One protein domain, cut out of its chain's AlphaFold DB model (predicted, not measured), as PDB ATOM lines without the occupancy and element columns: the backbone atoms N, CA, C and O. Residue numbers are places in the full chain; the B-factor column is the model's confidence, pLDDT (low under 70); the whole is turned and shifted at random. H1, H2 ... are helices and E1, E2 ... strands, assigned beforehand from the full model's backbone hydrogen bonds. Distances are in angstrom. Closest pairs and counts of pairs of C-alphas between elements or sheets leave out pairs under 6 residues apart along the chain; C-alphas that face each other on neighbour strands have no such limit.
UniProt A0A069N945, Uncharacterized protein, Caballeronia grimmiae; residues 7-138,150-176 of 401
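AT A GLANCE: This is residues 7 to 138 and 150 to 176 of the 401 residues of an uncharacterized protein of Caballeronia grimmiae (UniProt A0A069N945). The helix H3 lies as a core between two antiparallel sheets, the small sheet E1-E3-E2-E7 and a long, twisted sheet, E4-E5-E6, which come together near E5 and E7. H1 packs on H3 and on the small sheet, and the long unnamed stretch of residues 7 to 29 runs along the outside, its residues 7 to 8 pairing with E8. The printed part has 159 residues with three named helices and eight named strands, in the order H1 E1 H2 E2 E3 H3 E4 E5 E6 E7 E8; the class is mixed, with 78 residues, under half, in named elements. The whole is compact, with a radius of gyration of the C-alphas of 17.6 A, yet flat, spanning 57 by 47 by 22 A.

IN THESE COORDINATES: H1, residues 30 to 40, begins at C-alpha 30 (123.075, 27.165, -17.875) and is 15.3 A long. E1 is residues 45 to 47, H2 56 to 59, E2 71 to 75 and E3 78 to 82. H3, residues 85 to 97, spans 18.0 A from C-alpha 85 (146.972, 22.332, -18.578). E4, residues 104 to 115, spans 30.6 A; E5, 122 to 132, 31.4 A; E6, 154 to 161, 22.6 A. E7 is residues 165 to 167; E8, 174 to 176, ends at C-alpha 176 (162.140, 15.616, -32.572).

HOW THE PARTS SIT: In the small sheet N 46 and O 79 of E1 and E3 are 2.8 A apart, N 80 and O 73 of the hairpin E2 and E3 2.8 A, and N 72 and O 166 of E2 and E7 2.9 A. H1 and H3 make two layers with it, helices on one face of a sheet. H3 runs along its strands, over E3 and E2, at a height of 10.7 A. H3 makes two layers with the long sheet too, over E4 at a height of 7.7 A; their closest C-alphas are Gln 89 and Val 111, 5.4 A. N 110 and O 127 of the hairpin E4 and E5 are 2.9 A apart, and N 126 and O 160 of E5 and E6 2.9 A. H3 touches H1 with residues 90 to 95 alone, closest at the C-alphas of Val 38 and Ala 91, 5.6 A; they run opposite ways at a shallow tilt of 34.6 degrees, only just short of steep. H2 only grazes the small sheet. E8 pairs with no named strand. Every O i to N i+4 pair is within hydrogen-bond range in H1 and H3; H2 is too short for one.

THE WHOLE: The C-alphas farthest apart, those of Ser 66 and Gly 137, are 57.7 A apart. Residues 139 to 149 are not printed, and C-alphas 138 and 150 are 14.8 A apart across the cut. The link from H2 to E2 is long. The mean pLDDT of the printed part is 79.8, and 44 residues are under 70, among them residues 97 to 107 and 150 to 158.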
ATOM      1  N   THR A   7     164.043  16.049 -26.443       55.75
ATOM      2  CA  THR A   7     162.919  16.665 -25.730       55.75
ATOM      3  C   THR A   7     163.356  17.994 -25.137       55.75
ATOM      4  O   THR A   7     164.337  18.033 -24.393       55.75
ATOM      5  N   VAL A   8     162.622  19.066 -25.430       61.22
ATOM      6  CA  VAL A   8     162.896  20.402 -24.889       61.22
ATOM      7  C   VAL A   8     161.755  20.819 -23.969       61.22
ATOM      8  O   VAL A   8     160.586  20.764 -24.350       61.22
ATOM      9  N   GLN A   9     162.102  21.240 -22.751       61.47
ATOM     10  CA  GLN A   9     161.166  21.853 -21.816       61.47
ATOM     11  C   GLN A   9     161.258  23.372 -21.952       61.47
ATOM     12  O   GLN A   9     162.328  23.949 -21.766       61.47
ATOM     13  N   GLN A  10     160.140  24.008 -22.290       66.94
ATOM     14  CA  GLN A  10     160.063  25.448 -22.522       66.94
ATOM     15  C   GLN A  10     159.453  26.162 -21.309       66.94
ATOM     16  O   GLN A  10     158.583  25.590 -20.643       66.94
ATOM     17  N   PRO A  11     159.877  27.403 -21.001       66.06
ATOM     18  CA  PRO A  11     159.153  28.228 -20.047       66.06
ATOM     19  C   PRO A  11     157.741  28.505 -20.593       66.06
ATOM     20  O   PRO A  11     157.602  28.821 -21.777       66.06
ATOM     21  N   PRO A  12     156.686  28.390 -19.765       67.69
ATOM     22  CA  PRO A  12     155.332  28.642 -20.228       67.69
ATOM     23  C   PRO A  12     155.196  30.111 -20.667       67.69
ATOM     24  O   PRO A  12     155.620  31.007 -19.929       67.69
ATOM     25  N   PRO A  13     154.608  30.384 -21.843       75.94
ATOM     26  CA  PRO A  13     154.419  31.746 -22.316       75.94
ATOM     27  C   PRO A  13     153.478  32.519 -21.385       75.94
ATOM     28  O   PRO A  13     152.492  31.978 -20.874       75.94
ATOM     29  N   VAL A  14     153.752  33.814 -21.195       81.88
ATOM     30  CA  VAL A  14     152.865  34.701 -20.429       81.88
ATOM     31  C   VAL A  14     151.531  34.814 -21.164       81.88
ATOM     32  O   VAL A  14     151.480  35.290 -22.298       81.88
ATOM     33  N   SER A  15     150.457  34.351 -20.524       86.38
ATOM     34  CA  SER A  15     149.110  34.359 -21.100       86.38
ATOM     35  C   SER A  15     148.585  35.785 -21.278       86.38
ATOM     36  O   SER A  15     148.727  36.617 -20.386       86.38
ATOM     37  N   ALA A  16     147.869  36.043 -22.373       87.50
ATOM     38  CA  ALA A  16     147.107  37.274 -22.588       87.50
ATOM     39  C   ALA A  16     146.036  37.514 -21.503       87.50
ATOM     40  O   ALA A  16     145.548  38.631 -21.355       87.50
ATOM     41  N   GLY A  17     145.676  36.474 -20.744       84.31
ATOM     42  CA  GLY A  17     144.799  36.562 -19.578       84.31
ATOM     43  C   GLY A  17     145.515  36.613 -18.229       84.31
ATOM     44  O   GLY A  17     144.877  36.338 -17.219       84.31
ATOM     45  N   ALA A  18     146.818  36.916 -18.177       84.50
ATOM     46  CA  ALA A  18     147.572  36.959 -16.919       84.50
ATOM     47  C   ALA A  18     147.008  37.978 -15.908       84.50
ATOM     48  O   ALA A  18     146.950  37.678 -14.720       84.50
ATOM     49  N   ASP A  19     146.520  39.125 -16.389       84.81
ATOM     50  CA  ASP A  19     145.920  40.183 -15.561       84.81
ATOM     51  C   ASP A  19     144.389  40.058 -15.442       84.81
ATOM     52  O   ASP A  19     143.681  41.017 -15.120       84.81
ATOM     53  N   TYR A  20     143.836  38.882 -15.753       91.94
ATOM     54  CA  TYR A  20     142.398  38.659 -15.700       91.94
ATOM     55  C   TYR A  20     141.866  38.781 -14.271       91.94
ATOM     56  O   TYR A  20     142.350  38.133 -13.345       91.94
ATOM     57  N   THR A  21     140.808  39.572 -14.106       92.75
ATOM     58  CA  THR A  21     140.077  39.649 -12.841       92.75
ATOM     59  C   THR A  21     138.888  38.686 -12.882       92.75
ATOM     60  O   THR A  21     138.043  38.834 -13.768       92.75
ATOM     61  N   PRO A  22     138.792  37.728 -11.939       93.25
ATOM     62  CA  PRO A  22     137.663  36.808 -11.845       93.25
ATOM     63  C   PRO A  22     136.327  37.543 -11.781       93.25
ATOM     64  O   PRO A  22     136.151  38.484 -11.004       93.25
ATOM     65  N   LEU A  23     135.371  37.079 -12.575       93.50
ATOM     66  CA  LEU A  23     133.995  37.537 -12.547       93.50
ATOM     67  C   LEU A  23     133.127  36.506 -11.842       93.50
ATOM     68  O   LEU A  23     133.084  35.333 -12.205       93.50
ATOM     69  N   PHE A  24     132.378  36.983 -10.857       91.88
ATOM     70  CA  PHE A  24     131.388  36.197 -10.140       91.88
ATOM     71  C   PHE A  24     130.000  36.670 -10.550       91.88
ATOM     72  O   PHE A  24     129.735  37.870 -10.623       91.88
ATOM     73  N   GLY A  25     129.106  35.727 -10.817       88.56
ATOM     74  CA  GLY A  25     127.756  36.031 -11.261       88.56
ATOM     75  C   GLY A  25     126.903  34.780 -11.356       88.56
ATOM     76  O   GLY A  25     127.355  33.670 -11.085       88.56
ATOM     77  N   SER A  26     125.649  34.980 -11.737       87.38
ATOM     78  CA  SER A  26     124.685  33.911 -11.974       87.38
ATOM     79  C   SER A  26     123.827  34.278 -13.173       87.38
ATOM     80  O   SER A  26     123.450  35.440 -13.328       87.38
ATOM     81  N   SER A  27     123.471  33.290 -13.984       86.81
ATOM     82  CA  SER A  27     122.588  33.456 -15.136       86.81
ATOM     83  C   SER A  27     121.544  32.345 -15.152       86.81
ATOM     84  O   SER A  27     121.815  31.233 -14.698       86.81
ATOM     85  N   SER A  28     120.356  32.636 -15.686       85.94
ATOM     86  CA  SER A  28     119.364  31.604 -16.011       85.94
ATOM     87  C   SER A  28     119.806  30.732 -17.190       85.94
ATOM     88  O   SER A  28     119.325  29.612 -17.342       85.94
ATOM     89  N   ASP A  29     120.738  31.226 -18.008       88.06
ATOM     90  CA  ASP A  29     121.415  30.436 -19.026       88.06
ATOM     91  C   ASP A  29     122.450  29.517 -18.359       88.06
ATOM     92  O   ASP A  29     123.409  29.973 -17.728       88.06
ATOM     93  N   VAL A  30     122.239  28.205 -18.495       84.75
ATOM     94  CA  VAL A  30     123.075  27.165 -17.875       84.75
ATOM     95  C   VAL A  30     124.532  27.282 -18.324       84.75
ATOM     96  O   VAL A  30     125.445  27.075 -17.524       84.75
ATOM     97  N   PHE A  31     124.769  27.637 -19.587       87.44
ATOM     98  CA  PHE A  31     126.115  27.755 -20.133       87.44
ATOM     99  C   PHE A  31     126.829  28.996 -19.600       87.44
ATOM    100  O   PHE A  31     127.966  28.906 -19.143       87.44
ATOM    101  N   ALA A  32     126.140  30.133 -19.558       90.62
ATOM    102  CA  ALA A  32     126.648  31.353 -18.942       90.62
ATOM    103  C   ALA A  32     126.970  31.147 -17.452       90.62
ATOM    104  O   ALA A  32     127.985  31.639 -16.962       90.62
ATOM    105  N   ASN A  33     126.150  30.374 -16.734       89.62
ATOM    106  CA  ASN A  33     126.413  30.045 -15.335       89.62
ATOM    107  C   ASN A  33     127.691  29.198 -15.168       89.62
ATOM    108  O   ASN A  33     128.512  29.486 -14.299       89.62
ATOM    109  N   LYS A  34     127.932  28.218 -16.056       89.12
ATOM    110  CA  LYS A  34     129.214  27.485 -16.098       89.12
ATOM    111  C   LYS A  34     130.391  28.430 -16.346       89.12
ATOM    112  O   LYS A  34     131.422  28.291 -15.701       89.12
ATOM    113  N   MET A  35     130.240  29.408 -17.239       94.06
ATOM    114  CA  MET A  35     131.292  30.390 -17.524       94.06
ATOM    115  C   MET A  35     131.618  31.270 -16.309       94.06
ATOM    116  O   MET A  35     132.790  31.547 -16.062       94.06
ATOM    117  N   TYR A  36     130.627  31.636 -15.489       93.56
ATOM    118  CA  TYR A  36     130.882  32.297 -14.204       93.56
ATOM    119  C   TYR A  36     131.613  31.394 -13.209       93.56
ATOM    120  O   TYR A  36     132.484  31.874 -12.490       93.56
ATOM    121  N   MET A  37     131.315  30.092 -13.174       91.94
ATOM    122  CA  MET A  37     132.056  29.148 -12.329       91.94
ATOM    123  C   MET A  37     133.518  29.006 -12.774       91.94
ATOM    124  O   MET A  37     134.417  29.043 -11.937       91.94
ATOM    125  N   VAL A  38     133.762  28.901 -14.087       93.69
ATOM    126  CA  VAL A  38     135.118  28.870 -14.664       93.69
ATOM    127  C   VAL A  38     135.867  30.162 -14.327       93.69
ATOM    128  O   VAL A  38     136.991  30.113 -13.829       93.69
ATOM    129  N   SER A  39     135.224  31.315 -14.519       94.81
ATOM    130  CA  SER A  39     135.797  32.622 -14.189       94.81
ATOM    131  C   SER A  39     136.102  32.763 -12.695       94.81
ATOM    132  O   SER A  39     137.202  33.175 -12.325       94.81
ATOM    133  N   GLY A  40     135.183  32.333 -11.826       91.19
ATOM    134  CA  GLY A  40     135.349  32.340 -10.374       91.19
ATOM    135  C   GLY A  40     136.470  31.428  -9.864       91.19
ATOM    136  O   GLY A  40     137.032  31.696  -8.804       91.19
ATOM    137  N   ALA A  41     136.855  30.402 -10.631       90.25
ATOM    138  CA  ALA A  41     138.041  29.583 -10.372       90.25
ATOM    139  C   ALA A  41     139.365  30.277 -10.763       90.25
ATOM    140  O   ALA A  41     140.432  29.669 -10.683       90.25
ATOM    141  N   GLY A  42     139.316  31.541 -11.196       91.38
ATOM    142  CA  GLY A  42     140.488  32.303 -11.621       91.38
ATOM    143  C   GLY A  42     140.926  32.027 -13.057       91.38
ATOM    144  O   GLY A  42     142.059  32.340 -13.420       91.38
ATOM    145  N   ILE A  43     140.062  31.415 -13.869       95.44
ATOM    146  CA  ILE A  43     140.378  31.045 -15.249       95.44
ATOM    147  C   ILE A  43     139.842  32.141 -16.182       95.44
ATOM    148  O   ILE A  43     138.656  32.462 -16.103       95.44
ATOM    149  N   PRO A  44     140.668  32.723 -17.070       96.69
ATOM    150  CA  PRO A  44     140.235  33.819 -17.932       96.69
ATOM    151  C   PRO A  44     139.116  33.430 -18.905       96.69
ATOM    152  O   PRO A  44     139.337  32.638 -19.823       96.69
ATOM    153  N   VAL A  45     137.934  34.028 -18.726       96.88
ATOM    154  CA  VAL A  45     136.766  33.890 -19.611       96.88
ATOM    155  C   VAL A  45     136.409  35.235 -20.236       96.88
ATOM    156  O   VAL A  45     136.254  36.234 -19.528       96.88
ATOM    157  N   TYR A  46     136.223  35.237 -21.551       96.75
ATOM    158  CA  TYR A  46     135.942  36.415 -22.362       96.75
ATOM    159  C   TYR A  46     134.732  36.197 -23.267       96.75
ATOM    160  O   TYR A  46     134.272  35.070 -23.471       96.75
ATOM    161  N   HIS A  47     134.253  37.285 -23.865       96.12
ATOM    162  CA  HIS A  47     133.380  37.205 -25.027       96.12
ATOM    163  C   HIS A  47     134.142  37.483 -26.321       96.12
ATOM    164  O   HIS A  47     135.043  38.321 -26.399       96.12
ATOM    165  N   THR A  48     133.727  36.785 -27.368       95.44
ATOM    166  CA  THR A  48     134.237  36.960 -28.728       95.44
ATOM    167  C   THR A  48     133.409  38.001 -29.484       95.44
ATOM    168  O   THR A  48     132.344  38.434 -29.031       95.44
ATOM    169  N   SER A  49     133.854  38.364 -30.687       92.62
ATOM    170  CA  SER A  49     133.101  39.227 -31.610       92.62
ATOM    171  C   SER A  49     131.770  38.625 -32.080       92.62
ATOM    172  O   SER A  49     130.918  39.352 -32.581       92.62
ATOM    173  N   SER A  50     131.576  37.313 -31.909       91.94
ATOM    174  CA  SER A  50     130.319  36.629 -32.238       91.94
ATOM    175  C   SER A  50     129.242  36.764 -31.153       91.94
ATOM    176  O   SER A  50     128.091  36.394 -31.379       91.94
ATOM    177  N   CYS A  51     129.588  37.313 -29.984       95.12
ATOM    178  CA  CYS A  51     128.634  37.573 -28.915       95.12
ATOM    179  C   CYS A  51     127.709  38.751 -29.263       95.12
ATOM    180  O   CYS A  51     128.167  39.852 -29.564       95.12
ATOM    181  N   MET A  52     126.392  38.542 -29.181       92.69
ATOM    182  CA  MET A  52     125.412  39.619 -29.348       92.69
ATOM    183  C   MET A  52     125.380  40.530 -28.110       92.69
ATOM    184  O   MET A  52     125.490  40.047 -26.989       92.69
ATOM    185  N   ALA A  53     125.127  41.830 -28.295       87.50
ATOM    186  CA  ALA A  53     125.170  42.831 -27.216       87.50
ATOM    187  C   ALA A  53     124.250  42.538 -26.010       87.50
ATOM    188  O   ALA A  53     124.556  42.947 -24.898       87.50
ATOM    189  N   ASN A  54     123.143  41.817 -26.222       87.81
ATOM    190  CA  ASN A  54     122.187  41.447 -25.170       87.81
ATOM    191  C   ASN A  54     122.256  39.958 -24.789       87.81
ATOM    192  O   ASN A  54     121.369  39.459 -24.098       87.81
ATOM    193  N   ALA A  55     123.253  39.223 -25.285       92.38
ATOM    194  CA  ALA A  55     123.444  37.826 -24.923       92.38
ATOM    195  C   ALA A  55     124.184  37.711 -23.579       92.38
ATOM    196  O   ALA A  55     124.970  38.596 -23.239       92.38
ATOM    197  N   PRO A  56     124.013  36.603 -22.834       92.69
ATOM    198  CA  PRO A  56     124.686  36.417 -21.547       92.69
ATOM    199  C   PRO A  56     126.224  36.482 -21.617       92.69
ATOM    200  O   PRO A  56     126.864  36.857 -20.638       92.69
ATOM    201  N   CYS A  57     126.826  36.197 -22.779       93.81
ATOM    202  CA  CYS A  57     128.267  36.349 -22.998       93.81
ATOM    203  C   CYS A  57     128.748  37.799 -22.858       93.81
ATOM    204  O   CYS A  57     129.884  38.008 -22.451       93.81
ATOM    205  N   ALA A  58     127.900  38.801 -23.108       93.75
ATOM    206  CA  ALA A  58     128.282  40.213 -23.063       93.75
ATOM    207  C   ALA A  58     128.630  40.708 -21.647       93.75
ATOM    208  O   ALA A  58     129.134  41.815 -21.489       93.75
ATOM    209  N   ALA A  59     128.360  39.900 -20.615       93.19
ATOM    210  CA  ALA A  59     128.741  40.198 -19.240       93.19
ATOM    211  C   ALA A  59     130.230  39.940 -18.937       93.19
ATOM    212  O   ALA A  59     130.731  40.397 -17.911       93.19
ATOM    213  N   PHE A  60     130.928  39.200 -19.800       94.62
ATOM    214  CA  PHE A  60     132.370  38.971 -19.700       94.62
ATOM    215  C   PHE A  60     133.136  40.124 -20.372       94.62
ATOM    216  O   PHE A  60     132.532  40.898 -21.113       94.62
ATOM    217  N   PRO A  61     134.445  40.303 -20.126       95.06
ATOM    218  CA  PRO A  61     135.248  41.277 -20.861       95.06
ATOM    219  C   PRO A  61     135.503  40.822 -22.309       95.06
ATOM    220  O   PRO A  61     135.467  39.618 -22.592       95.06
ATOM    221  N   PRO A  62     135.795  41.754 -23.233       94.75
ATOM    222  CA  PRO A  62     136.169  41.407 -24.598       94.75
ATOM    223  C   PRO A  62     137.490  40.647 -24.620       94.75
ATOM    224  O   PRO A  62     138.419  40.962 -23.874       94.75
ATOM    225  N   GLU A  63     137.573  39.653 -25.499       94.12
ATOM    226  CA  GLU A  63     138.792  38.876 -25.694       94.12
ATOM    227  C   GLU A  63     139.979  39.781 -26.085       94.12
ATOM    228  O   GLU A  63     139.840  40.617 -26.987       94.12
ATOM    229  N   PRO A  64     141.168  39.606 -25.472       91.75
ATOM    230  CA  PRO A  64     142.375  40.303 -25.890       91.75
ATOM    231  C   PRO A  64     142.702  40.024 -27.364       91.75
ATOM    232  O   PRO A  64     142.818  38.870 -27.797       91.75
ATOM    233  N   GLY A  65     142.874  41.097 -28.139       84.75
ATOM    234  CA  GLY A  65     143.226  41.020 -29.562       84.75
ATOM    235  C   GLY A  65     144.690  40.651 -29.826       84.75
ATOM    236  O   GLY A  65     145.032  40.266 -30.941       84.75
ATOM    237  N   SER A  66     145.551  40.751 -28.814       83.69
ATOM    238  CA  SER A  66     146.980  40.440 -28.874       83.69
ATOM    239  C   SER A  66     147.430  39.680 -27.624       83.69
ATOM    240  O   SER A  66     146.708  39.609 -26.630       83.69
ATOM    241  N   GLY A  67     148.633  39.104 -27.686       84.31
ATOM    242  CA  GLY A  67     149.219  38.309 -26.607       84.31
ATOM    243  C   GLY A  67     149.088  36.802 -26.828       84.31
ATOM    244  O   GLY A  67     148.335  36.333 -27.685       84.31
ATOM    245  N   ASN A  68     149.860  36.039 -26.055       87.12
ATOM    246  CA  ASN A  68     149.905  34.589 -26.188       87.12
ATOM    247  C   ASN A  68     148.629  33.955 -25.627       87.12
ATOM    248  O   ASN A  68     148.141  34.343 -24.567       87.12
ATOM    249  N   LYS A  69     148.105  32.942 -26.316       91.25
ATOM    250  CA  LYS A  69     146.955  32.144 -25.868       91.25
ATOM    251  C   LYS A  69     147.427  30.701 -25.672       91.25
ATOM    252  O   LYS A  69     147.357  29.929 -26.626       91.25
ATOM    253  N   PRO A  70     147.978  30.350 -24.491       89.38
ATOM    254  CA  PRO A  70     148.650  29.066 -24.287       89.38
ATOM    255  C   PRO A  70     147.704  27.883 -24.499       89.38
ATOM    256  O   PRO A  70     148.037  26.918 -25.181       89.38
ATOM    257  N   PHE A  71     146.489  28.009 -23.974       92.31
ATOM    258  CA  PHE A  71     145.374  27.134 -24.285       92.31
ATOM    259  C   PHE A  71     144.169  27.997 -24.604       92.31
ATOM    260  O   PHE A  71     143.794  28.868 -23.817       92.31
ATOM    261  N   TYR A  72     143.578  27.758 -25.764       94.31
ATOM    262  CA  TYR A  72     142.463  28.541 -26.252       94.31
ATOM    263  C   TYR A  72     141.273  27.652 -26.543       94.31
ATOM    264  O   TYR A  72     141.389  26.636 -27.224       94.31
ATOM    265  N   TRP A  73     140.117  28.084 -26.074       95.06
ATOM    266  CA  TRP A  73     138.847  27.485 -26.415       95.06
ATOM    267  C   TRP A  73     137.862  28.585 -26.766       95.06
ATOM    268  O   TRP A  73     137.857  29.636 -26.125       95.06
ATOM    269  N   SER A  74     137.017  28.350 -27.763       94.00
ATOM    270  CA  SER A  74     135.914  29.251 -28.066       94.00
ATOM    271  C   SER A  74     134.685  28.500 -28.533       94.00
ATOM    272  O   SER A  74     134.752  27.529 -29.289       94.00
ATOM    273  N   TYR A  75     133.534  28.958 -28.055       92.19
ATOM    274  CA  TYR A  75     132.249  28.392 -28.416       92.19
ATOM    275  C   TYR A  75     131.129  29.388 -28.129       92.19
ATOM    276  O   TYR A  75     131.073  29.988 -27.057       92.19
ATOM    277  N   ASN A  76     130.207  29.529 -29.083       88.50
ATOM    278  CA  ASN A  76     128.932  30.230 -28.904       88.50
ATOM    279  C   ASN A  76     129.050  31.631 -28.264       88.50
ATOM    280  O   ASN A  76     128.356  31.951 -27.302       88.50
ATOM    281  N   GLY A  77     129.966  32.463 -28.766       92.94
ATOM    282  CA  GLY A  77     130.171  33.814 -28.238       92.94
ATOM    283  C   GLY A  77     131.150  33.916 -27.069       92.94
ATOM    284  O   GLY A  77     131.591  35.027 -26.794       92.94
ATOM    285  N   TYR A  78     131.559  32.809 -26.449       95.50
ATOM    286  CA  TYR A  78     132.512  32.775 -25.334       95.50
ATOM    287  C   TYR A  78     133.894  32.312 -25.781       95.50
ATOM    288  O   TYR A  78     134.028  31.570 -26.758       95.50
ATOM    289  N   SER A  79     134.910  32.699 -25.020       96.12
ATOM    290  CA  SER A  79     136.232  32.095 -25.100       96.12
ATOM    291  C   SER A  79     136.896  31.963 -23.737       96.12
ATOM    292  O   SER A  79     136.611  32.715 -22.807       96.12
ATOM    293  N   ILE A  80     137.782  30.976 -23.626       96.62
ATOM    294  CA  ILE A  80     138.610  30.721 -22.451       96.62
ATOM    295  C   ILE A  80     140.070  30.783 -22.890       96.62
ATOM    296  O   ILE A  80     140.451  30.161 -23.886       96.62
ATOM    297  N   ILE A  81     140.888  31.528 -22.144       95.75
ATOM    298  CA  ILE A  81     142.340  31.597 -22.348       95.75
ATOM    299  C   ILE A  81     143.023  31.052 -21.095       95.75
ATOM    300  O   ILE A  81     143.292  31.789 -20.148       95.75
ATOM    301  N   ALA A  82     143.310  29.753 -21.085       94.12
ATOM    302  CA  ALA A  82     143.966  29.106 -19.956       94.12
ATOM    303  C   ALA A  82     145.494  29.247 -20.060       94.12
ATOM    304  O   ALA A  82     146.072  29.158 -21.145       94.12
ATOM    305  N   SER A  83     146.165  29.452 -18.924       90.56
ATOM    306  CA  SER A  83     147.629  29.578 -18.855       90.56
ATOM    307  C   SER A  83     148.353  28.241 -18.689       90.56
ATOM    308  O   SER A  83     149.548  28.147 -18.951       90.56
ATOM    309  N   SER A  84     147.647  27.200 -18.245       89.50
ATOM    310  CA  SER A  84     148.224  25.891 -17.934       89.50
ATOM    311  C   SER A  84     147.245  24.757 -18.224       89.50
ATOM    312  O   SER A  84     146.028  24.946 -18.194       89.50
ATOM    313  N   ILE A  85     147.781  23.548 -18.417       89.12
ATOM    314  CA  ILE A  85     146.972  22.332 -18.578       89.12
ATOM    315  C   ILE A  85     146.091  22.061 -17.349       89.12
ATOM    316  O   ILE A  85     144.988  21.540 -17.476       89.12
ATOM    317  N   TYR A  86     146.536  22.493 -16.164       90.69
ATOM    318  CA  TYR A  86     145.743  22.429 -14.942       90.69
ATOM    319  C   TYR A  86     144.488  23.306 -15.036       90.69
ATOM    320  O   TYR A  86     143.399  22.851 -14.700       90.69
ATOM    321  N   GLN A  87     144.607  24.536 -15.547       93.19
ATOM    322  CA  GLN A  87     143.432  25.384 -15.773       93.19
ATOM    323  C   GLN A  87     142.501  24.799 -16.842       93.19
ATOM    324  O   GLN A  87     141.288  24.845 -16.659       93.19
ATOM    325  N   VAL A  88     143.036  24.189 -17.907       93.44
ATOM    326  CA  VAL A  88     142.209  23.451 -18.883       93.44
ATOM    327  C   VAL A  88     141.421  22.346 -18.180       93.44
ATOM    328  O   VAL A  88     140.208  22.262 -18.333       93.44
ATOM    329  N   GLN A  89     142.081  21.546 -17.341       92.38
ATOM    330  CA  GLN A  89     141.426  20.486 -16.578       92.38
ATOM    331  C   GLN A  89     140.321  21.015 -15.655       92.38
ATOM    332  O   GLN A  89     139.246  20.427 -15.612       92.38
ATOM    333  N   GLN A  90     140.551  22.122 -14.946       91.31
ATOM    334  CA  GLN A  90     139.541  22.743 -14.077       91.31
ATOM    335  C   GLN A  90     138.350  23.305 -14.874       91.31
ATOM    336  O   GLN A  90     137.196  23.165 -14.454       91.31
ATOM    337  N   ALA A  91     138.605  23.901 -16.042       92.06
ATOM    338  CA  ALA A  91     137.552  24.374 -16.936       92.06
ATOM    339  C   ALA A  91     136.700  23.205 -17.451       92.06
ATOM    340  O   ALA A  91     135.476  23.232 -17.331       92.06
ATOM    341  N   GLU A  92     137.339  22.137 -17.931       89.50
ATOM    342  CA  GLU A  92     136.672  20.905 -18.362       89.50
ATOM    343  C   GLU A  92     135.860  20.258 -17.235       89.50
ATOM    344  O   GLU A  92     134.691  19.915 -17.405       89.50
ATOM    345  N   GLN A  93     136.452  20.147 -16.047       86.12
ATOM    346  CA  GLN A  93     135.793  19.642 -14.847       86.12
ATOM    347  C   GLN A  93     134.507  20.426 -14.540       86.12
ATOM    348  O   GLN A  93     133.466  19.838 -14.246       86.12
ATOM    349  N   THR A  94     134.548  21.754 -14.659       85.25
ATOM    350  CA  THR A  94     133.386  22.634 -14.448       85.25
ATOM    351  C   THR A  94     132.328  22.453 -15.541       85.25
ATOM    352  O   THR A  94     131.126  22.435 -15.265       85.25
ATOM    353  N   MET A  95     132.755  22.274 -16.793       80.75
ATOM    354  CA  MET A  95     131.846  22.075 -17.920       80.75
ATOM    355  C   MET A  95     131.124  20.726 -17.873       80.75
ATOM    356  O   MET A  95     129.973  20.666 -18.304       80.75
ATOM    357  N   VAL A  96     131.726  19.678 -17.310       75.88
ATOM    358  CA  VAL A  96     131.098  18.348 -17.224       75.88
ATOM    359  C   VAL A  96     130.283  18.155 -15.936       75.88
ATOM    360  O   VAL A  96     129.262  17.475 -15.955       75.88
ATOM    361  N   SER A  97     130.667  18.790 -14.826       65.00
ATOM    362  CA  SER A  97     130.074  18.521 -13.505       65.00
ATOM    363  C   SER A  97     128.718  19.178 -13.210       65.00
ATOM    364  O   SER A  97     128.135  18.850 -12.180       65.00
ATOM    365  N   ASN A  98     128.198  20.100 -14.039       60.16
ATOM    366  CA  ASN A  98     127.046  20.912 -13.607       60.16
ATOM    367  C   ASN A  98     125.999  21.294 -14.684       60.16
ATOM    368  O   ASN A  98     126.313  22.120 -15.538       60.16
ATOM    369  N   PRO A  99     124.747  20.803 -14.638       55.12
ATOM    370  CA  PRO A  99     124.290  19.739 -13.755       55.12
ATOM    371  C   PRO A  99     124.853  18.397 -14.246       55.12
ATOM    372  O   PRO A  99     125.012  18.218 -15.458       55.12
ATOM    373  N   PRO A 100     125.165  17.450 -13.349       52.66
ATOM    374  CA  PRO A 100     125.399  16.086 -13.791       52.66
ATOM    375  C   PRO A 100     124.109  15.546 -14.443       52.66
ATOM    376  O   PRO A 100     123.011  15.938 -14.031       52.66
ATOM    377  N   PRO A 101     124.192  14.657 -15.451       55.25
ATOM    378  CA  PRO A 101     123.041  13.857 -15.877       55.25
ATOM    379  C   PRO A 101     122.388  13.187 -14.656       55.25
ATOM    380  O   PRO A 101     123.101  12.867 -13.707       55.25
ATOM    381  N   GLU A 102     121.066  12.960 -14.672       54.12
ATOM    382  CA  GLU A 102     120.209  12.571 -13.521       54.12
ATOM    383  C   GLU A 102     120.624  11.293 -12.737       54.12
ATOM    384  O   GLU A 102     119.958  10.894 -11.785       54.12
ATOM    385  N   ASN A 103     121.747  10.665 -13.084       53.91
ATOM    386  CA  ASN A 103     122.296   9.441 -12.507       53.91
ATOM    387  C   ASN A 103     123.831   9.441 -12.282       53.91
ATOM    388  O   ASN A 103     124.382   8.406 -11.894       53.91
ATOM    389  N   MET A 104     124.539  10.556 -12.514       55.38
ATOM    390  CA  MET A 104     125.996  10.657 -12.320       55.38
ATOM    391  C   MET A 104     126.331  11.454 -11.056       55.38
ATOM    392  O   MET A 104     125.892  12.588 -10.896       55.38
ATOM    393  N   GLN A 105     127.118  10.876 -10.145       56.03
ATOM    394  CA  GLN A 105     127.470  11.545  -8.883       56.03
ATOM    395  C   GLN A 105     128.814  12.263  -8.932       56.03
ATOM    396  O   GLN A 105     128.948  13.325  -8.335       56.03
ATOM    397  N   ASN A 106     129.802  11.704  -9.629       57.12
ATOM    398  CA  ASN A 106     131.135  12.291  -9.720       57.12
ATOM    399  C   ASN A 106     131.698  12.035 -11.111       57.12
ATOM    400  O   ASN A 106     131.773  10.883 -11.543       57.12
ATOM    401  N   VAL A 107     132.100  13.104 -11.791       66.31
ATOM    402  CA  VAL A 107     132.949  13.010 -12.976       66.31
ATOM    403  C   VAL A 107     134.287  13.611 -12.600       66.31
ATOM    404  O   VAL A 107     134.298  14.745 -12.144       66.31
ATOM    405  N   PHE A 108     135.389  12.884 -12.743       75.06
ATOM    406  CA  PHE A 108     136.730  13.458 -12.619       75.06
ATOM    407  C   PHE A 108     137.361  13.558 -13.995       75.06
ATOM    408  O   PHE A 108     137.413  12.577 -14.736       75.06
ATOM    409  N   THR A 109     137.866  14.736 -14.318       83.44
ATOM    410  CA  THR A 109     138.561  14.990 -15.568       83.44
ATOM    411  C   THR A 109     140.063  15.027 -15.330       83.44
ATOM    412  O   THR A 109     140.541  15.791 -14.493       83.44
ATOM    413  N   SER A 110     140.814  14.266 -16.125       86.31
ATOM    414  CA  SER A 110     142.261  14.428 -16.287       86.31
ATOM    415  C   SER A 110     142.564  14.901 -17.702       86.31
ATOM    416  O   SER A 110     142.064  14.307 -18.656       86.31
ATOM    417  N   VAL A 111     143.407  15.924 -17.846       89.31
ATOM    418  CA  VAL A 111     143.856  16.432 -19.154       89.31
ATOM    419  C   VAL A 111     145.359  16.217 -19.300       89.31
ATOM    420  O   VAL A 111     146.121  16.494 -18.379       89.31
ATOM    421  N   PHE A 112     145.795  15.707 -20.450       86.75
ATOM    422  CA  PHE A 112     147.197  15.377 -20.711       86.75
ATOM    423  C   PHE A 112     147.572  15.630 -22.170       86.75
ATOM    424  O   PHE A 112     146.715  15.658 -23.050       86.75
ATOM    425  N   PHE A 113     148.865  15.790 -22.448       85.56
ATOM    426  CA  PHE A 113     149.353  15.808 -23.823       85.56
ATOM    427  C   PHE A 113     149.415  14.395 -24.387       85.56
ATOM    428  O   PHE A 113     149.953  13.480 -23.765       85.56
ATOM    429  N   LYS A 114     148.901  14.232 -25.601       78.81
ATOM    430  CA  LYS A 114     148.964  13.001 -26.372       78.81
ATOM    431  C   LYS A 114     149.729  13.277 -27.656       78.81
ATOM    432  O   LYS A 114     149.333  14.138 -28.438       78.81
ATOM    433  N   SER A 115     150.817  12.549 -27.880       72.00
ATOM    434  CA  SER A 115     151.525  12.603 -29.157       72.00
ATOM    435  C   SER A 115     150.615  12.084 -30.270       72.00
ATOM    436  O   SER A 115     149.969  11.039 -30.125       72.00
ATOM    437  N   ASN A 116     150.589  12.783 -31.397       65.88
ATOM    438  CA  ASN A 116     150.020  12.252 -32.625       65.88
ATOM    439  C   ASN A 116     150.837  11.039 -33.102       65.88
ATOM    440  O   ASN A 116     151.943  10.783 -32.624       65.88
ATOM    441  N   ALA A 117     150.277  10.256 -34.027       63.12
ATOM    442  CA  ALA A 117     150.915   9.029 -34.518       63.12
ATOM    443  C   ALA A 117     152.292   9.270 -35.176       63.12
ATOM    444  O   ALA A 117     153.086   8.341 -35.284       63.12
ATOM    445  N   ASP A 118     152.571  10.503 -35.597       55.38
ATOM    446  CA  ASP A 118     153.840  10.966 -36.158       55.38
ATOM    447  C   ASP A 118     154.849  11.457 -35.100       55.38
ATOM    448  O   ASP A 118     156.007  11.690 -35.434       55.38
ATOM    449  N   GLY A 119     154.445  11.593 -33.832       56.28
ATOM    450  CA  GLY A 119     155.310  11.997 -32.717       56.28
ATOM    451  C   GLY A 119     155.750  13.465 -32.724       56.28
ATOM    452  O   GLY A 119     156.496  13.869 -31.837       56.28
ATOM    453  N   THR A 120     155.302  14.262 -33.697       52.53
ATOM    454  CA  THR A 120     155.783  15.636 -33.932       52.53
ATOM    455  C   THR A 120     154.819  16.709 -33.443       52.53
ATOM    456  O   THR A 120     155.228  17.853 -33.260       52.53
ATOM    457  N   VAL A 121     153.549  16.362 -33.228       62.28
ATOM    458  CA  VAL A 121     152.513  17.281 -32.747       62.28
ATOM    459  C   VAL A 121     151.809  16.654 -31.553       62.28
ATOM    460  O   VAL A 121     151.407  15.491 -31.595       62.28
ATOM    461  N   TYR A 122     151.635  17.432 -30.488       69.56
ATOM    462  CA  TYR A 122     150.868  17.009 -29.322       69.56
ATOM    463  C   TYR A 122     149.468  17.609 -29.381       69.56
ATOM    464  O   TYR A 122     149.294  18.812 -29.559       69.56
ATOM    465  N   THR A 123     148.464  16.758 -29.214       77.81
ATOM    466  CA  THR A 123     147.075  17.158 -28.990       77.81
ATOM    467  C   THR A 123     146.728  16.987 -27.518       77.81
ATOM    468  O   THR A 123     147.427  16.290 -26.780       77.81
ATOM    469  N   LEU A 124     145.661  17.636 -27.056       87.69
ATOM    470  CA  LEU A 124     145.153  17.380 -25.714       87.69
ATOM    471  C   LEU A 124     144.295  16.114 -25.714       87.69
ATOM    472  O   LEU A 124     143.410  15.932 -26.552       87.69
ATOM    473  N   GLY A 125     144.580  15.233 -24.766       86.06
ATOM    474  CA  GLY A 125     143.771  14.082 -24.409       86.06
ATOM    475  C   GLY A 125     143.038  14.328 -23.097       86.06
ATOM    476  O   GLY A 125     143.519  15.059 -22.230       86.06
ATOM    477  N   GLN A 126     141.876  13.700 -22.960       87.06
ATOM    478  CA  GLN A 126     141.078  13.691 -21.740       87.06
ATOM    479  C   GLN A 126     140.834  12.257 -21.301       87.06
ATOM    480  O   GLN A 126     140.539  11.407 -22.143       87.06
ATOM    481  N   THR A 127     140.879  12.023 -19.995       83.00
ATOM    482  CA  THR A 127     140.242  10.865 -19.364       83.00
ATOM    483  C   THR A 127     139.127  11.388 -18.475       83.00
ATOM    484  O   THR A 127     139.373  12.233 -17.613       83.00
ATOM    485  N   LEU A 128     137.915  10.888 -18.690       76.88
ATOM    486  CA  LEU A 128     136.770  11.111 -17.814       76.88
ATOM    487  C   LEU A 128     136.563   9.866 -16.954       76.88
ATOM    488  O   LEU A 128     136.458   8.769 -17.495       76.88
ATOM    489  N   ASN A 129     136.523  10.057 -15.638       72.06
ATOM    490  CA  ASN A 129     136.166   9.049 -14.646       72.06
ATOM    491  C   ASN A 129     134.731   9.306 -14.199       72.06
ATOM    492  O   ASN A 129     134.498  10.218 -13.410       72.06
ATOM    493  N   GLU A 130     133.779   8.535 -14.708       71.38
ATOM    494  CA  GLU A 130     132.358   8.700 -14.385       71.38
ATOM    495  C   GLU A 130     131.939   7.689 -13.312       71.38
ATOM    496  O   GLU A 130     132.204   6.497 -13.450       71.38
ATOM    497  N   SER A 131     131.285   8.158 -12.243       62.41
ATOM    498  CA  SER A 131     130.660   7.314 -11.215       62.41
ATOM    499  C   SER A 131     129.140   7.368 -11.336       62.41
ATOM    500  O   SER A 131     128.524   8.404 -11.059       62.41
ATOM    501  N   ILE A 132     128.539   6.244 -11.726       61.06
ATOM    502  CA  ILE A 132     127.085   6.099 -11.888       61.06
ATOM    503  C   ILE A 132     126.507   5.399 -10.658       61.06
ATOM    504  O   ILE A 132     127.070   4.414 -10.179       61.06
ATOM    505  N   CYS A 133     125.368   5.886 -10.164       57.72
ATOM    506  CA  CYS A 133     124.582   5.193  -9.145       57.72
ATOM    507  C   CYS A 133     123.423   4.437  -9.797       57.72
ATOM    508  O   CYS A 133     122.604   5.032 -10.496       57.72
ATOM    509  N   THR A 134     123.332   3.129  -9.550       51.47
ATOM    510  CA  THR A 134     122.187   2.306  -9.967       51.47
ATOM    511  C   THR A 134     121.481   1.752  -8.735       51.47
ATOM    512  O   THR A 134     122.126   1.213  -7.840       51.47
ATOM    513  N   VAL A 135     120.155   1.902  -8.674       51.41
ATOM    514  CA  VAL A 135     119.318   1.183  -7.707       51.41
ATOM    515  C   VAL A 135     118.845  -0.092  -8.400       51.41
ATOM    516  O   VAL A 135     118.200  -0.022  -9.447       51.41
ATOM    517  N   TRP A 136     119.178  -1.260  -7.852       45.78
ATOM    518  CA  TRP A 136     118.621  -2.525  -8.329       45.78
ATOM    519  C   TRP A 136     117.201  -2.691  -7.780       45.78
ATOM    520  O   TRP A 136     117.021  -3.040  -6.616       45.78
ATOM    521  N   GLY A 137     116.193  -2.457  -8.625       48.56
ATOM    522  CA  GLY A 137     114.802  -2.829  -8.346       48.56
ATOM    523  C   GLY A 137     113.786  -1.732  -8.652       48.56
ATOM    524  O   GLY A 137     113.518  -0.880  -7.813       48.56
ATOM    525  N   GLY A 138     113.176  -1.808  -9.834       40.19
ATOM    526  CA  GLY A 138     112.020  -1.007 -10.235       40.19
ATOM    527  C   GLY A 138     112.008  -0.804 -11.745       40.19
ATOM    528  O   GLY A 138     112.956  -0.250 -12.288       40.19
ATOM    529  N   ASP A 150     123.156   1.660  -1.074       47.84
ATOM    530  CA  ASP A 150     123.870   0.461  -1.529       47.84
ATOM    531  C   ASP A 150     124.475   0.755  -2.915       47.84
ATOM    532  O   ASP A 150     123.867   0.469  -3.949       47.84
ATOM    533  N   PRO A 151     125.604   1.489  -2.968       47.69
ATOM    534  CA  PRO A 151     126.154   1.977  -4.218       47.69
ATOM    535  C   PRO A 151     127.040   0.902  -4.847       47.69
ATOM    536  O   PRO A 151     128.207   0.752  -4.488       47.69
ATOM    537  N   GLN A 152     126.540   0.206  -5.867       49.19
ATOM    538  CA  GLN A 152     127.456  -0.316  -6.880       49.19
ATOM    539  C   GLN A 152     127.933   0.871  -7.723       49.19
ATOM    540  O   GLN A 152     127.284   1.273  -8.687       49.19
ATOM    541  N   SER A 153     129.043   1.480  -7.305       51.31
ATOM    542  CA  SER A 153     129.748   2.488  -8.088       51.31
ATOM    543  C   SER A 153     130.480   1.791  -9.230       51.31
ATOM    544  O   SER A 153     131.455   1.072  -9.000       51.31
ATOM    545  N   PHE A 154     130.017   2.002 -10.456       52.09
ATOM    546  CA  PHE A 154     130.780   1.627 -11.637       52.09
ATOM    547  C   PHE A 154     131.606   2.826 -12.077       52.09
ATOM    548  O   PHE A 154     131.052   3.903 -12.300       52.09
ATOM    549  N   THR A 155     132.915   2.619 -12.182       55.50
ATOM    550  CA  THR A 155     133.856   3.594 -12.725       55.50
ATOM    551  C   THR A 155     134.165   3.211 -14.163       55.50
ATOM    552  O   THR A 155     134.640   2.102 -14.417       55.50
ATOM    553  N   TYR A 156     133.893   4.116 -15.099       57.34
ATOM    554  CA  TYR A 156     134.271   3.947 -16.500       57.34
ATOM    555  C   TYR A 156     135.257   5.038 -16.902       57.34
ATOM    556  O   TYR A 156     135.007   6.219 -16.657       57.34
ATOM    557  N   ASP A 157     136.347   4.626 -17.549       59.91
ATOM    558  CA  ASP A 157     137.337   5.522 -18.136       59.91
ATOM    559  C   ASP A 157     136.984   5.790 -19.598       59.91
ATOM    560  O   ASP A 157     137.134   4.922 -20.466       59.91
ATOM    561  N   LYS A 158     136.542   7.010 -19.902       69.25
ATOM    562  CA  LYS A 158     136.372   7.452 -21.289       69.25
ATOM    563  C   LYS A 158     137.571   8.292 -21.700       69.25
ATOM    564  O   LYS A 158     137.693   9.449 -21.301       69.25
ATOM    565  N   ALA A 159     138.451   7.705 -22.507       76.50
ATOM    566  CA  ALA A 159     139.568   8.417 -23.114       76.50
ATOM    567  C   ALA A 159     139.142   9.058 -24.445       76.50
ATOM    568  O   ALA A 159     138.584   8.388 -25.316       76.50
ATOM    569  N   GLY A 160     139.423  10.348 -24.623       79.56
ATOM    570  CA  GLY A 160     139.061  11.102 -25.824       79.56
ATOM    571  C   GLY A 160     140.096  12.158 -26.204       79.56
ATOM    572  O   GLY A 160     140.985  12.487 -25.422       79.56
ATOM    573  N   LEU A 161     139.988  12.675 -27.429       84.06
ATOM    574  CA  LEU A 161     140.731  13.860 -27.861       84.06
ATOM    575  C   LEU A 161     139.939  15.118 -27.487       84.06
ATOM    576  O   LEU A 161     138.749  15.211 -27.784       84.06
ATOM    577  N   LEU A 162     140.617  16.105 -26.911       86.88
ATOM    578  CA  LEU A 162     140.110  17.456 -26.654       86.88
ATOM    579  C   LEU A 162     140.347  18.343 -27.881       86.88
ATOM    580  O   LEU A 162     141.062  19.338 -27.827       86.88
ATOM    581  N   SER A 163     139.770  17.967 -29.023       83.75
ATOM    582  CA  SER A 163     140.041  18.627 -30.312       83.75
ATOM    583  C   SER A 163     139.497  20.055 -30.425       83.75
ATOM    584  O   SER A 163     139.823  20.757 -31.375       83.75
ATOM    585  N   TYR A 164     138.629  20.468 -29.503       87.81
ATOM    586  CA  TYR A 164     138.054  21.813 -29.446       87.81
ATOM    587  C   TYR A 164     138.898  22.796 -28.624       87.81
ATOM    588  O   TYR A 164     138.583  23.984 -28.587       87.81
ATOM    589  N   TRP A 165     139.968  22.318 -27.982       91.88
ATOM    590  CA  TRP A 165     141.012  23.168 -27.428       91.88
ATOM    591  C   TRP A 165     142.150  23.318 -28.431       91.88
ATOM    592  O   TRP A 165     142.711  22.336 -28.919       91.88
ATOM    593  N   SER A 166     142.534  24.560 -28.681       89.56
ATOM    594  CA  SER A 166     143.738  24.908 -29.420       89.56
ATOM    595  C   SER A 166     144.907  25.064 -28.450       89.56
ATOM    596  O   SER A 166     144.787  25.735 -27.423       89.56
ATOM    597  N   VAL A 167     146.048  24.463 -28.786       87.62
ATOM    598  CA  VAL A 167     147.300  24.581 -28.026       87.62
ATOM    599  C   VAL A 167     148.177  25.640 -28.687       87.62
ATOM    600  O   VAL A 167     148.456  25.564 -29.883       87.62
ATOM    601  N   GLY A 168     148.583  26.645 -27.916       81.31
ATOM    602  CA  GLY A 168     149.485  27.704 -28.352       81.31
ATOM    603  C   GLY A 168     150.939  27.238 -28.466       81.31
ATOM    604  O   GLY A 168     151.340  26.215 -27.909       81.31
ATOM    605  N   LEU A 169     151.749  28.017 -29.186       77.38
ATOM    606  CA  LEU A 169     153.191  27.782 -29.308       77.38
ATOM    607  C   LEU A 169     153.879  27.868 -27.940       77.38
ATOM    608  O   LEU A 169     153.508  28.698 -27.112       77.38
ATOM    609  N   GLY A 170     154.899  27.036 -27.711       73.88
ATOM    610  CA  GLY A 170     155.672  27.052 -26.463       73.88
ATOM    611  C   GLY A 170     155.088  26.251 -25.302       73.88
ATOM    612  O   GLY A 170     155.644  26.285 -24.208       73.88
ATOM    613  N   VAL A 171     153.949  25.585 -25.507       79.88
ATOM    614  CA  VAL A 171     153.185  24.940 -24.427       79.88
ATOM    615  C   VAL A 171     153.181  23.421 -24.543       79.88
ATOM    616  O   VAL A 171     153.241  22.716 -23.536       79.88
ATOM    617  N   ALA A 172     153.090  22.911 -25.772       77.00
ATOM    618  CA  ALA A 172     153.231  21.489 -26.039       77.00
ATOM    619  C   ALA A 172     154.671  21.035 -25.750       77.00
ATOM    620  O   ALA A 172     155.606  21.799 -26.001       77.00
ATOM    621  N   PRO A 173     154.880  19.791 -25.282       74.38
ATOM    622  CA  PRO A 173     156.209  19.203 -25.270       74.38
ATOM    623  C   PRO A 173     156.808  19.289 -26.676       74.38
ATOM    624  O   PRO A 173     156.140  18.949 -27.649       74.38
ATOM    625  N   VAL A 174     158.051  19.742 -26.804       69.94
ATOM    626  CA  VAL A 174     158.730  19.773 -28.104       69.94
ATOM    627  C   VAL A 174     159.621  18.547 -28.197       69.94
ATOM    628  O   VAL A 174     160.471  18.323 -27.332       69.94
ATOM    629  N   GLY A 175     159.393  17.740 -29.232       65.25
ATOM    630  CA  GLY A 175     160.083  16.479 -29.470       65.25
ATOM    631  C   GLY A 175     160.473  16.333 -30.935       65.25
ATOM    632  O   GLY A 175     159.668  16.612 -31.819       65.25
ATOM    633  N   GLY A 176     161.693  15.878 -31.205       65.88
ATOM    634  CA  GLY A 176     162.140  15.616 -32.572       65.88
ATOM    635  C   GLY A 176     163.302  14.634 -32.635       65.88
ATOM    636  O   GLY A 176     164.013  14.424 -31.651       65.88
TER     637      GLY A 176